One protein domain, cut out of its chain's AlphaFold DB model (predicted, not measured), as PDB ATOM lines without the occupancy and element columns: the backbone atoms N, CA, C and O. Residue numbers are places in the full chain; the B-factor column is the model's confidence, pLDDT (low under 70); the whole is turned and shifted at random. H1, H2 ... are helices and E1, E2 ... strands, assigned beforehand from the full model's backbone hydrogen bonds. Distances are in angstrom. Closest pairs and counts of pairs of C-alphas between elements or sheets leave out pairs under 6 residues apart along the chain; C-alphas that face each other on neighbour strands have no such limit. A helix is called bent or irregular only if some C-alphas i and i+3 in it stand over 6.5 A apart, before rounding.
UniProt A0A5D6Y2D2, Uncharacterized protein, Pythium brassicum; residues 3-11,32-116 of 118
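What this domain is: This is residues 3 to 11 and 32 to 116 of the 118 residues of an uncharacterized protein of Pythium brassicum (UniProt A0A5D6Y2D2). Two helices, H1 and H2, meet at their ends in a corner beside the two-stranded ribbon of E1 and E2, and the small hairpin of E3 and E4 joins them at that corner. A long stretch without a named element, residues 93 to 112, loops away and folds back on itself, its residues 98 to 99 paired antiparallel with 109 to 110, and leads to the short H4 near H1. You have 94 printed residues, with four named strands and four named helices in the order E1 E2 H1 E3 E4 H2 H3 H4; both two-stranded sheets are antiparallel and the class is mixed, helices and strands. The whole is only just compact, close to loose, with a radius of gyration of the C-alphas of 14.5 A and spans of 43 by 38 by 27 A.

Where its parts are: Find C-alpha 3 at (141.490, 95.861, 126.743), where E1 begins, residues 3 to 7, 12.6 A long. After the cut, E2 runs over residues 33 to 39, 16.5 A. H1 is residues 49 to 57, 12.1 A, neither bent nor irregular, but only just: C-alphas 51 and 54 are 6.4 A apart. E3, residues 58 to 61, and E4, residues 64 to 67, follow. Look for C-alpha 69 at (140.860, 111.400, 133.471); from there H2 runs 16.4 A to residue 80. H3 is residues 89 to 92, and H4, residues 113 to 116, ends with C-alpha 116 at (120.839, 101.264, 130.948).

How they stand to each other: E1 and E2 are antiparallel at 152 degrees; look at N 4 and O 37, 2.9 A apart. The closest C-alphas of E2 and H2 are those of Gly 35 and Leu 70, 6.2 A; those of E2 and H1 are Leu 37 and Ile 56, 7.7 A. H1 and H2 touch only at their ends, H2 with residues 70 to 71 alone; the closest C-alphas are those of Glu 57 and Phe 71, 5.1 A, and the lines are about perpendicular at 82 degrees. The hairpin E3 and E4 is antiparallel at 141 degrees, with N 59 and O 66 2.8 A apart, within hydrogen-bond range. H3 is close to H2 but not clearly touching, the closest C-alphas being those of Ile 78 and Leu 92, 6.5 A. H4 is close to H1 but not clearly touching, with the C-alphas of Thr 50 and Trp 116 closest at 5.9 A. In H2 every O i to N i+4 pair is within hydrogen-bond range, in H1 3 of 5; H3 and H4 are too short for such a pair.

The domain as a whole: The C-alphas of Gly 42 and Gly 86 are the two farthest apart, 44.1 A. Residues 12 to 31 are not printed, and C-alphas 11 and 32 are 13.3 A apart across this cut. The link from H3 to H4, 20 residues, is long. Confidence is under 70 in 32 residues, among them 89 to 96, 100 to 108 and 111 to 116; the mean pLDDT of the printed part is 73.8.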
ATOM      1  N   ARG A   3     141.443  94.388 126.721       65.06
ATOM      2  CA  ARG A   3     141.490  95.861 126.743       65.06
ATOM      3  C   ARG A   3     140.302  96.429 125.983       65.06
ATOM      4  O   ARG A   3     140.248  96.303 124.763       65.06
ATOM      5  N   LEU A   4     139.402  97.096 126.694       70.88
ATOM      6  CA  LEU A   4     138.264  97.788 126.103       70.88
ATOM      7  C   LEU A   4     138.687  99.206 125.729       70.88
ATOM      8  O   LEU A   4     138.976 100.017 126.606       70.88
ATOM      9  N   LYS A   5     138.768  99.495 124.430       71.12
ATOM     10  CA  LYS A   5     139.095 100.834 123.925       71.12
ATOM     11  C   LYS A   5     137.866 101.732 123.997       71.12
ATOM     12  O   LYS A   5     136.786 101.328 123.583       71.12
ATOM     13  N   VAL A   6     138.050 102.952 124.486       71.75
ATOM     14  CA  VAL A   6     137.014 103.984 124.505       71.75
ATOM     15  C   VAL A   6     137.280 104.960 123.365       71.75
ATOM     16  O   VAL A   6     138.352 105.563 123.292       71.75
ATOM     17  N   CYS A   7     136.298 105.101 122.481       70.38
ATOM     18  CA  CYS A   7     136.345 105.954 121.298       70.38
ATOM     19  C   CYS A   7     135.191 106.963 121.347       70.38
ATOM     20  O   CYS A   7     134.107 106.631 121.823       70.38
ATOM     21  N   VAL A   8     135.417 108.181 120.847       69.94
ATOM     22  CA  VAL A   8     134.404 109.249 120.813       69.94
ATOM     23  C   VAL A   8     134.117 109.637 119.370       69.94
ATOM     24  O   VAL A   8     135.036 109.984 118.636       69.94
ATOM     25  N   PHE A   9     132.841 109.598 118.988       65.62
ATOM     26  CA  PHE A   9     132.363 109.927 117.646       65.62
ATOM     27  C   PHE A   9     131.814 111.349 117.633       65.62
ATOM     28  O   PHE A   9     130.964 111.697 118.453       65.62
ATOM     29  N   THR A  10     132.293 112.168 116.703       64.44
ATOM     30  CA  THR A  10     131.892 113.571 116.559       64.44
ATOM     31  C   THR A  10     131.547 113.851 115.099       64.44
ATOM     32  O   THR A  10     131.889 113.071 114.207       64.44
ATOM     33  N   PHE A  11     130.815 114.937 114.833       60.00
ATOM     34  CA  PHE A  11     130.496 115.310 113.456       60.00
ATOM     35  C   PHE A  11     131.780 115.634 112.673       60.00
ATOM     36  O   PHE A  11     132.679 116.275 113.224       60.00
ATOM     37  N   PRO A  32     140.014 109.133 117.595       59.28
ATOM     38  CA  PRO A  32     141.027 109.112 118.634       59.28
ATOM     39  C   PRO A  32     140.548 108.156 119.737       59.28
ATOM     40  O   PRO A  32     139.507 108.363 120.362       59.28
ATOM     41  N   THR A  33     141.293 107.070 119.957       63.78
ATOM     42  CA  THR A  33     141.115 106.254 121.161       63.78
ATOM     43  C   THR A  33     141.479 107.132 122.353       63.78
ATOM     44  O   THR A  33     142.644 107.489 122.511       63.78
ATOM     45  N   VAL A  34     140.486 107.486 123.168       71.81
ATOM     46  CA  VAL A  34     140.655 108.348 124.350       71.81
ATOM     47  C   VAL A  34     141.355 107.578 125.465       71.81
ATOM     48  O   VAL A  34     142.186 108.093 126.195       71.81
ATOM     49  N   GLY A  35     141.091 106.277 125.557       71.12
ATOM     50  CA  GLY A  35     141.788 105.425 126.503       71.12
ATOM     51  C   GLY A  35     141.388 103.972 126.367       71.12
ATOM     52  O   GLY A  35     140.621 103.593 125.481       71.12
ATOM     53  N   ALA A  36     141.919 103.144 127.260       77.38
ATOM     54  CA  ALA A  36     141.519 101.752 127.360       77.38
ATOM     55  C   ALA A  36     141.287 101.361 128.819       77.38
ATOM     56  O   ALA A  36     142.139 101.602 129.675       77.38
ATOM     57  N   LEU A  37     140.159 100.707 129.079       79.19
ATOM     58  CA  LEU A  37     139.918 100.008 130.330       79.19
ATOM     59  C   LEU A  37     140.534  98.614 130.252       79.19
ATOM     60  O   LEU A  37     140.454  97.935 129.227       79.19
ATOM     61  N   LYS A  38     141.171  98.192 131.341       79.62
ATOM     62  CA  LYS A  38     141.649  96.818 131.491       79.62
ATOM     63  C   LYS A  38     140.534  96.009 132.136       79.62
ATOM     64  O   LYS A  38     140.030  96.414 133.179       79.62
ATOM     65  N   LEU A  39     140.172  94.912 131.490       80.31
ATOM     66  CA  LEU A  39     139.241  93.923 132.004       80.31
ATOM     67  C   LEU A  39     140.016  92.642 132.291       80.31
ATOM     68  O   LEU A  39     140.885  92.228 131.506       80.31
ATOM     69  N   ASP A  40     139.691  92.027 133.419       81.25
ATOM     70  CA  ASP A  40     140.208  90.709 133.756       81.25
ATOM     71  C   ASP A  40     139.590  89.651 132.829       81.25
ATOM     72  O   ASP A  40     138.506  89.838 132.274       81.25
ATOM     73  N   ASP A  41     140.288  88.533 132.624       73.56
ATOM     74  CA  ASP A  41     139.894  87.547 131.607       73.56
ATOM     75  C   ASP A  41     138.494  86.966 131.839       73.56
ATOM     76  O   ASP A  41     137.704  86.899 130.902       73.56
ATOM     77  N   GLY A  42     138.141  86.656 133.091       74.81
ATOM     78  CA  GLY A  42     136.798  86.175 133.441       74.81
ATOM     79  C   GLY A  42     135.718  87.263 133.470       74.81
ATOM     80  O   GLY A  42     134.530  86.956 133.450       74.81
ATOM     81  N   GLU A  43     136.110  88.536 133.513       78.38
ATOM     82  CA  GLU A  43     135.173  89.660 133.532       78.38
ATOM     83  C   GLU A  43     134.690  90.015 132.121       78.38
ATOM     84  O   GLU A  43     133.545  90.422 131.938       78.38
ATOM     85  N   SER A  44     135.537  89.818 131.110       72.06
ATOM     86  CA  SER A  44     135.249  90.232 129.733       72.06
ATOM     87  C   SER A  44     133.984  89.612 129.121       72.06
ATOM     88  O   SER A  44     133.347  90.254 128.292       72.06
ATOM     89  N   GLU A  45     133.594  88.409 129.554       75.56
ATOM     90  CA  GLU A  45     132.422  87.685 129.039       75.56
ATOM     91  C   GLU A  45     131.107  88.068 129.735       75.56
ATOM     92  O   GLU A  45     130.028  87.778 129.223       75.56
ATOM     93  N   THR A  46     131.180  88.691 130.915       77.81
ATOM     94  CA  THR A  46     130.011  88.917 131.786       77.81
ATOM     95  C   THR A  46     129.771  90.383 132.124       77.81
ATOM     96  O   THR A  46     128.695  90.729 132.616       77.81
ATOM     97  N   VAL A  47     130.755  91.250 131.868       79.00
ATOM     98  CA  VAL A  47     130.667  92.671 132.195       79.00
ATOM     99  C   VAL A  47     129.580  93.358 131.376       79.00
ATOM    100  O   VAL A  47     129.522  93.251 130.152       79.00
ATOM    101  N   THR A  48     128.717  94.103 132.059       79.94
ATOM    102  CA  THR A  48     127.642  94.860 131.410       79.94
ATOM    103  C   THR A  48     128.045  96.314 131.182       79.94
ATOM    104  O   THR A  48     128.899  96.871 131.879       79.94
ATOM    105  N   PHE A  49     127.389  96.989 130.238       73.56
ATOM    106  CA  PHE A  49     127.625  98.417 129.999       73.56
ATOM    107  C   PHE A  49     127.324  99.284 131.229       73.56
ATOM    108  O   PHE A  49     128.061 100.235 131.502       73.56
ATOM    109  N   THR A  50     126.322  98.909 132.033       74.62
ATOM    110  CA  THR A  50     126.006  99.552 133.319       74.62
ATOM    111  C   THR A  50     127.187  99.492 134.291       74.62
ATOM    112  O   THR A  50     127.437 100.453 135.015       74.62
ATOM    113  N   GLN A  51     127.965  98.404 134.277       81.50
ATOM    114  CA  GLN A  51     129.166  98.247 135.108       81.50
ATOM    115  C   GLN A  51     130.391  98.972 134.533       81.50
ATOM    116  O   GLN A  51     131.244  99.436 135.294       81.50
ATOM    117  N   LEU A  52     130.486  99.101 133.206       81.62
ATOM    118  CA  LEU A  52     131.579  99.815 132.539       81.62
ATOM    119  C   LEU A  52     131.466 101.332 132.704       81.62
ATOM    120  O   LEU A  52     132.475 101.996 132.935       81.62
ATOM    121  N   ARG A  53     130.252 101.885 132.636       80.81
ATOM    122  CA  ARG A  53     130.006 103.329 132.731       80.81
ATOM    123  C   ARG A  53     130.661 104.002 133.944       80.81
ATOM    124  O   ARG A  53     131.414 104.947 133.726       80.81
ATOM    125  N   PRO A  54     130.467 103.552 135.197       83.94
ATOM    126  CA  PRO A  54     131.114 104.189 136.340       83.94
ATOM    127  C   PRO A  54     132.642 104.065 136.293       83.94
ATOM    128  O   PRO A  54     133.318 104.950 136.796       83.94
ATOM    129  N   ARG A  55     133.205 103.029 135.653       84.75
ATOM    130  CA  ARG A  55     134.663 102.886 135.462       84.75
ATOM    131  C   ARG A  55     135.214 103.835 134.400       84.75
ATOM    132  O   ARG A  55     136.383 104.203 134.449       84.75
ATOM    133  N   ILE A  56     134.374 104.206 133.437       84.12
ATOM    134  CA  ILE A  56     134.661 105.248 132.453       84.12
ATOM    135  C   ILE A  56     134.539 106.607 133.127       84.12
ATOM    136  O   ILE A  56     135.479 107.378 133.044       84.12
ATOM    137  N   GLU A  57     133.435 106.905 133.814       86.31
ATOM    138  CA  GLU A  57     133.118 108.240 134.340       86.31
ATOM    139  C   GLU A  57     133.901 108.621 135.602       86.31
ATOM    140  O   GLU A  57     134.242 109.793 135.802       86.31
ATOM    141  N   LEU A  58     134.173 107.647 136.468       88.62
ATOM    142  CA  LEU A  58     134.647 107.865 137.827       88.62
ATOM    143  C   LEU A  58     135.961 107.128 138.081       88.62
ATOM    144  O   LEU A  58     136.262 106.090 137.501       88.62
ATOM    145  N   GLN A  59     136.744 107.681 138.995       89.00
ATOM    146  CA  GLN A  59     137.903 107.029 139.580       89.00
ATOM    147  C   GLN A  59     137.896 107.266 141.088       89.00
ATOM    148  O   GLN A  59     137.512 108.340 141.563       89.00
ATOM    149  N   THR A  60     138.346 106.266 141.833       85.44
ATOM    150  CA  THR A  60     138.573 106.389 143.271       85.44
ATOM    151  C   THR A  60     140.045 106.694 143.489       85.44
ATOM    152  O   THR A  60     140.897 105.889 143.128       85.44
ATOM    153  N   ASP A  61     140.351 107.840 144.086       83.75
ATOM    154  CA  ASP A  61     141.719 108.174 144.489       83.75
ATOM    155  C   ASP A  61     141.682 108.850 145.866       83.75
ATOM    156  O   ASP A  61     140.880 109.759 146.103       83.75
ATOM    157  N   ASN A  62     142.519 108.359 146.783       84.56
ATOM    158  CA  ASN A  62     142.547 108.710 148.207       84.56
ATOM    159  C   ASN A  62     141.169 108.639 148.889       84.56
ATOM    160  O   ASN A  62     140.768 109.569 149.585       84.56
ATOM    161  N   PHE A  63     140.429 107.546 148.669       85.44
ATOM    162  CA  PHE A  63     139.070 107.328 149.201       85.44
ATOM    163  C   PHE A  63     138.019 108.358 148.746       85.44
ATOM    164  O   PHE A  63     136.894 108.343 149.240       85.44
ATOM    165  N   MET A  64     138.348 109.219 147.779       87.00
ATOM    166  CA  MET A  64     137.401 110.145 147.166       87.00
ATOM    167  C   MET A  64     137.023 109.671 145.767       87.00
ATOM    168  O   MET A  64     137.889 109.382 144.935       87.00
ATOM    169  N   ILE A  65     135.719 109.652 145.502       88.81
ATOM    170  CA  ILE A  65     135.175 109.442 144.162       88.81
ATOM    171  C   ILE A  65     135.280 110.768 143.415       88.81
ATOM    172  O   ILE A  65     134.695 111.773 143.820       88.81
ATOM    173  N   ARG A  66     136.030 110.771 142.318       90.06
ATOM    174  CA  ARG A  66     136.179 111.927 141.430       90.06
ATOM    175  C   ARG A  66     135.961 111.510 139.984       90.06
ATOM    176  O   ARG A  66     135.989 110.327 139.656       90.06
ATOM    177  N   ARG A  67     135.799 112.493 139.102       88.38
ATOM    178  CA  ARG A  67     135.751 112.248 137.658       88.38
ATOM    179  C   ARG A  67     137.061 111.609 137.179       88.38
ATOM    180  O   ARG A  67     138.136 112.077 137.571       88.38
ATOM    181  N   SER A  68     136.976 110.568 136.356       89.12
ATOM    182  CA  SER A  68     138.155 109.933 135.764       89.12
ATOM    183  C   SER A  68     138.840 110.869 134.759       89.12
ATOM    184  O   SER A  68     138.194 111.745 134.177       89.12
ATOM    185  N   LEU A  69     140.144 110.681 134.535       85.56
ATOM    186  CA  LEU A  69     140.860 111.400 133.471       85.56
ATOM    187  C   LEU A  69     140.289 111.063 132.089       85.56
ATOM    188  O   LEU A  69     140.064 111.960 131.285       85.56
ATOM    189  N   LEU A  70     139.955 109.792 131.863       84.56
ATOM    190  CA  LEU A  70     139.370 109.320 130.609       84.56
ATOM    191  C   LEU A  70     138.056 110.051 130.303       84.56
ATOM    192  O   LEU A  70     137.843 110.521 129.190       84.56
ATOM    193  N   PHE A  71     137.187 110.225 131.297       85.19
ATOM    194  CA  PHE A  71     135.932 110.942 131.099       85.19
ATOM    195  C   PHE A  71     136.112 112.457 131.026       85.19
ATOM    196  O   PHE A  71     135.347 113.127 130.338       85.19
ATOM    197  N   GLN A  72     137.130 113.021 131.682       85.50
ATOM    198  CA  GLN A  72     137.493 114.423 131.462       85.50
ATOM    199  C   GLN A  72     137.893 114.670 130.004       85.50
ATOM    200  O   GLN A  72     137.394 115.621 129.411       85.50
ATOM    201  N   GLU A  73     138.697 113.790 129.409       82.75
ATOM    202  CA  GLU A  73     139.077 113.882 127.997       82.75
ATOM    203  C   GLU A  73     137.869 113.735 127.062       82.75
ATOM    204  O   GLU A  73     137.715 114.537 126.142       82.75
ATOM    205  N   VAL A  74     136.960 112.786 127.332       80.31
ATOM    206  CA  VAL A  74     135.690 112.656 126.588       80.31
ATOM    207  C   VAL A  74     134.905 113.971 126.616       80.31
ATOM    208  O   VAL A  74     134.467 114.453 125.573       80.31
ATOM    209  N   LEU A  75     134.757 114.586 127.793       80.81
ATOM    210  CA  LEU A  75     134.047 115.859 127.933       80.81
ATOM    211  C   LEU A  75     134.757 117.010 127.211       80.81
ATOM    212  O   LEU A  75     134.084 117.855 126.625       80.81
ATOM    213  N   THR A  76     136.092 117.043 127.220       82.31
ATOM    214  CA  THR A  76     136.876 118.034 126.469       82.31
ATOM    215  C   THR A  76     136.684 117.875 124.963       82.31
ATOM    216  O   THR A  76     136.500 118.871 124.262       82.31
ATOM    217  N   ILE A  77     136.680 116.642 124.449       77.81
ATOM    218  CA  ILE A  77     136.414 116.374 123.030       77.81
ATOM    219  C   ILE A  77     135.010 116.859 122.679       77.81
ATOM    220  O   ILE A  77     134.849 117.624 121.734       77.81
ATOM    221  N   ILE A  78     134.006 116.505 123.480       76.88
ATOM    222  CA  ILE A  78     132.626 116.963 123.292       76.88
ATOM    223  C   ILE A  78     132.536 118.496 123.268       76.88
ATOM    224  O   ILE A  78     131.891 119.057 122.385       76.88
ATOM    225  N   SER A  79     133.194 119.190 124.203       76.62
ATOM    226  CA  SER A  79     133.098 120.652 124.305       76.62
ATOM    227  C   SER A  79     133.846 121.399 123.202       76.62
ATOM    228  O   SER A  79     133.565 122.570 122.966       76.62
ATOM    229  N   THR A  80     134.827 120.757 122.568       76.38
ATOM    230  CA  THR A  80     135.633 121.339 121.481       76.38
ATOM    231  C   THR A  80     135.200 120.865 120.095       76.38
ATOM    232  O   THR A  80     135.699 121.369 119.089       76.38
ATOM    233  N   SER A  81     134.264 119.917 120.028       73.31
ATOM    234  CA  SER A  81     133.791 119.352 118.771       73.31
ATOM    235  C   SER A  81     132.971 120.358 117.962       73.31
ATOM    236  O   SER A  81     132.200 121.133 118.537       73.31
ATOM    237  N   PRO A  82     133.066 120.317 116.621       72.81
ATOM    238  CA  PRO A  82     132.210 121.116 115.761       72.81
ATOM    239  C   PRO A  82     130.729 120.850 116.049       72.81
ATOM    240  O   PRO A  82     130.284 119.703 116.101       72.81
ATOM    241  N   ASN A  83     129.952 121.925 116.167       72.88
ATOM    242  CA  ASN A  83     128.495 121.878 116.262       72.88
ATOM    243  C   ASN A  83     127.874 122.530 115.015       72.88
ATOM    244  O   ASN A  83     127.307 123.623 115.109       72.88
ATOM    245  N   PRO A  84     127.993 121.899 113.832       65.62
ATOM    246  CA  PRO A  84     127.560 122.500 112.567       65.62
ATOM    247  C   PRO A  84     126.051 122.768 112.520       65.62
ATOM    248  O   PRO A  84     125.584 123.623 111.776       65.62
ATOM    249  N   HIS A  85     125.286 122.044 113.334       71.44
ATOM    250  CA  HIS A  85     123.832 122.134 113.406       71.44
ATOM    251  C   HIS A  85     123.333 123.079 114.511       71.44
ATOM    252  O   HIS A  85     122.126 123.231 114.671       71.44
ATOM    253  N   GLY A  86     124.230 123.704 115.284       71.12
ATOM    254  CA  GLY A  86     123.850 124.661 116.325       71.12
ATOM    255  C   GLY A  86     123.000 124.064 117.451       71.12
ATOM    256  O   GLY A  86     122.198 124.779 118.049       71.12
ATOM    257  N   TRP A  87     123.154 122.768 117.752       72.88
ATOM    258  CA  TRP A  87     122.442 122.119 118.856       72.88
ATOM    259  C   TRP A  87     122.712 122.837 120.185       72.88
ATOM    260  O   TRP A  87     123.820 123.344 120.398       72.88
ATOM    261  N   PRO A  88     121.740 122.864 121.113       71.12
ATOM    262  CA  PRO A  88     121.975 123.395 122.448       71.12
ATOM    263  C   PRO A  88     123.104 122.620 123.141       71.12
ATOM    264  O   PRO A  88     123.229 121.407 122.985       71.12
ATOM    265  N   HIS A  89     123.913 123.308 123.953       67.56
ATOM    266  CA  HIS A  89     125.071 122.701 124.626       67.56
ATOM    267  C   HIS A  89     124.697 121.504 125.516       67.56
ATOM    268  O   HIS A  89     125.488 120.577 125.662       67.56
ATOM    269  N   SER A  90     123.479 121.485 126.067       67.94
ATOM    270  CA  SER A  90     122.947 120.341 126.816       67.94
ATOM    271  C   SER A  90     122.827 119.072 125.965       67.94
ATOM    272  O   SER A  90     123.074 117.978 126.465       67.94
ATOM    273  N   ALA A  91     122.500 119.202 124.676       63.25
ATOM    274  CA  ALA A  91     122.448 118.076 123.749       63.25
ATOM    275  C   ALA A  91     123.854 117.599 123.356       63.25
ATOM    276  O   ALA A  91     124.066 116.399 123.229       63.25
ATOM    277  N   LEU A  92     124.828 118.512 123.245       61.50
ATOM    278  CA  LEU A  92     126.227 118.156 122.962       61.50
ATOM    279  C   LEU A  92     126.856 117.343 124.099       61.50
ATOM    280  O   LEU A  92     127.621 116.428 123.841       61.50
ATOM    281  N   GLN A  93     126.495 117.632 125.352       62.97
ATOM    282  CA  GLN A  93     126.964 116.892 126.533       62.97
ATOM    283  C   GLN A  93     126.348 115.493 126.677       62.97
ATOM    284  O   GLN A  93     126.715 114.750 127.590       62.97
ATOM    285  N   THR A  94     125.417 115.124 125.795       64.19
ATOM    286  CA  THR A  94     124.845 113.782 125.775       64.19
ATOM    287  C   THR A  94     125.773 112.875 124.981       64.19
ATOM    288  O   THR A  94     126.027 113.107 123.805       64.19
ATOM    289  N   TYR A  95     126.285 111.839 125.635       66.25
ATOM    290  CA  TYR A  95     127.113 110.826 125.000       66.25
ATOM    291  C   TYR A  95     126.461 109.458 125.188       66.25
ATOM    292  O   TYR A  95     125.809 109.191 126.202       66.25
ATOM    293  N   TRP A  96     126.624 108.604 124.186       68.38
ATOM    294  CA  TRP A  96     126.053 107.265 124.164       68.38
ATOM    295  C   TRP A  96     127.166 106.235 124.022       68.38
ATOM    296  O   TRP A  96     128.209 106.507 123.428       68.38
ATOM    297  N   PHE A  97     126.928 105.042 124.556       70.06
ATOM    298  CA  PHE A  97     127.798 103.903 124.347       70.06
ATOM    299  C   PHE A  97     127.324 103.154 123.112       70.06
ATOM    300  O   PHE A  97     126.124 102.995 122.867       70.06
ATOM    301  N   GLY A  98     128.298 102.674 122.359       67.31
ATOM    302  CA  GLY A  98     128.095 101.687 121.325       67.31
ATOM    303  C   GLY A  98     129.267 100.722 121.321       67.31
ATOM    304  O   GLY A  98     130.320 101.003 121.904       67.31
ATOM    305  N   TYR A  99     129.069  99.581 120.688       71.00
ATOM    306  CA  TYR A  99     130.090  98.556 120.527       71.00
ATOM    307  C   TYR A  99     130.255  98.207 119.054       71.00
ATOM    308  O   TYR A  99     129.382  98.472 118.231       71.00
ATOM    309  N   PHE A 100     131.409  97.638 118.736       66.31
ATOM    310  CA  PHE A 100     131.678  97.052 117.435       66.31
ATOM    311  C   PHE A 100     131.678  95.539 117.603       66.31
ATOM    312  O   PHE A 100     132.502  95.014 118.351       66.31
ATOM    313  N   ASP A 101     130.763  94.859 116.920       67.50
ATOM    314  CA  ASP A 101     130.758  93.392 116.848       67.50
ATOM    315  C   ASP A 101     131.864  92.871 115.934       67.50
ATOM    316  O   ASP A 101     132.365  91.762 116.105       67.50
ATOM    317  N   ASP A 102     132.259  93.692 114.961       66.75
ATOM    318  CA  ASP A 102     133.319  93.395 114.012       66.75
ATOM    319  C   ASP A 102     134.274  94.588 113.899       66.75
ATOM    320  O   ASP A 102     133.876  95.745 113.800       66.75
ATOM    321  N   THR A 103     135.565  94.281 113.859       62.25
ATOM    322  CA  THR A 103     136.662  95.210 113.574       62.25
ATOM    323  C   THR A 103     136.524  95.988 112.262       62.25
ATOM    324  O   THR A 103     137.170  97.024 112.118       62.25
ATOM    325  N   GLN A 104     135.717  95.506 111.311       68.06
ATOM    326  CA  GLN A 104     135.459  96.164 110.022       68.06
ATOM    327  C   GLN A 104     134.264  97.130 110.049       68.06
ATOM    328  O   GLN A 104     134.017  97.832 109.067       68.06
ATOM    329  N   GLN A 105     133.497  97.176 111.141       61.44
ATOM    330  CA  GLN A 105     132.364  98.089 111.250       61.44
ATOM    331  C   GLN A 105     132.850  99.538 111.376       61.44
ATOM    332  O   GLN A 105     133.678  99.874 112.218       61.44
ATOM    333  N   SER A 106     132.293 100.420 110.545       59.56
ATOM    334  CA  SER A 106     132.554 101.866 110.584       59.56
ATOM    335  C   SER A 106     131.592 102.624 111.499       59.56
ATOM    336  O   SER A 106     131.884 103.742 111.917       59.56
ATOM    337  N   THR A 107     130.444 102.021 111.818       62.16
ATOM    338  CA  THR A 107     129.413 102.587 112.694       62.16
ATOM    339  C   THR A 107     129.203 101.651 113.880       62.16
ATOM    340  O   THR A 107     128.956 100.467 113.647       62.16
ATOM    341  N   PRO A 108     129.309 102.135 115.130       67.69
ATOM    342  CA  PRO A 108     129.071 101.301 116.299       67.69
ATOM    343  C   PRO A 108     127.579 100.976 116.439       67.69
ATOM    344  O   PRO A 108     126.715 101.820 116.184       67.69
ATOM    345  N   THR A 109     127.272  99.771 116.908       71.94
ATOM    346  CA  THR A 109     125.923  99.398 117.338       71.94
ATOM    347  C   THR A 109     125.612 100.134 118.638       71.94
ATOM    348  O   THR A 109     126.267  99.921 119.660       71.94
ATOM    349  N   MET A 110     124.632 101.038 118.597       70.00
ATOM    350  CA  MET A 110     124.229 101.843 119.753       70.00
ATOM    351  C   MET A 110     123.481 100.996 120.780       70.00
ATOM    352  O   MET A 110     122.580 100.242 120.419       70.00
ATOM    353  N   ILE A 111     123.793 101.178 122.062       68.38
ATOM    354  CA  ILE A 111     123.081 100.490 123.146       68.38
ATOM    355  C   ILE A 111     121.807 101.284 123.486       68.38
ATOM    356  O   ILE A 111     121.908 102.457 123.872       68.38
ATOM    357  N   PRO A 112     120.598 100.705 123.350       65.50
ATOM    358  CA  PRO A 112     119.328 101.403 123.579       65.50
ATOM    359  C   PRO A 112     119.200 101.905 125.015       65.50
ATOM    360  O   PRO A 112     119.444 101.114 125.912       65.50
ATOM    361  N   VAL A 113     118.745 103.150 125.250       61.03
ATOM    362  CA  VAL A 113     118.619 103.807 126.589       61.03
ATOM    363  C   VAL A 113     117.886 102.958 127.650       61.03
ATOM    364  O   VAL A 113     118.153 103.071 128.843       61.03
ATOM    365  N   SER A 114     116.998 102.055 127.234       57.53
ATOM    366  CA  SER A 114     116.294 101.115 128.115       57.53
ATOM    367  C   SER A 114     117.192 100.046 128.743       57.53
ATOM    368  O   SER A 114     116.930  99.622 129.862       57.53
ATOM    369  N   GLU A 115     118.271  99.648 128.068       53.09
ATOM    370  CA  GLU A 115     119.247  98.656 128.555       53.09
ATOM    371  C   GLU A 115     120.237  99.249 129.583       53.09
ATOM    372  O   GLU A 115     121.199  98.602 129.979       53.09
ATOM    373  N   TRP A 116     119.993 100.491 130.028       54.41
ATOM    374  CA  TRP A 116     120.839 101.264 130.948       54.41
ATOM    375  C   TRP A 116     120.252 101.350 132.358       54.41
ATOM    376  O   TRP A 116     120.940 101.786 133.277       54.41
TER     377      TRP A 116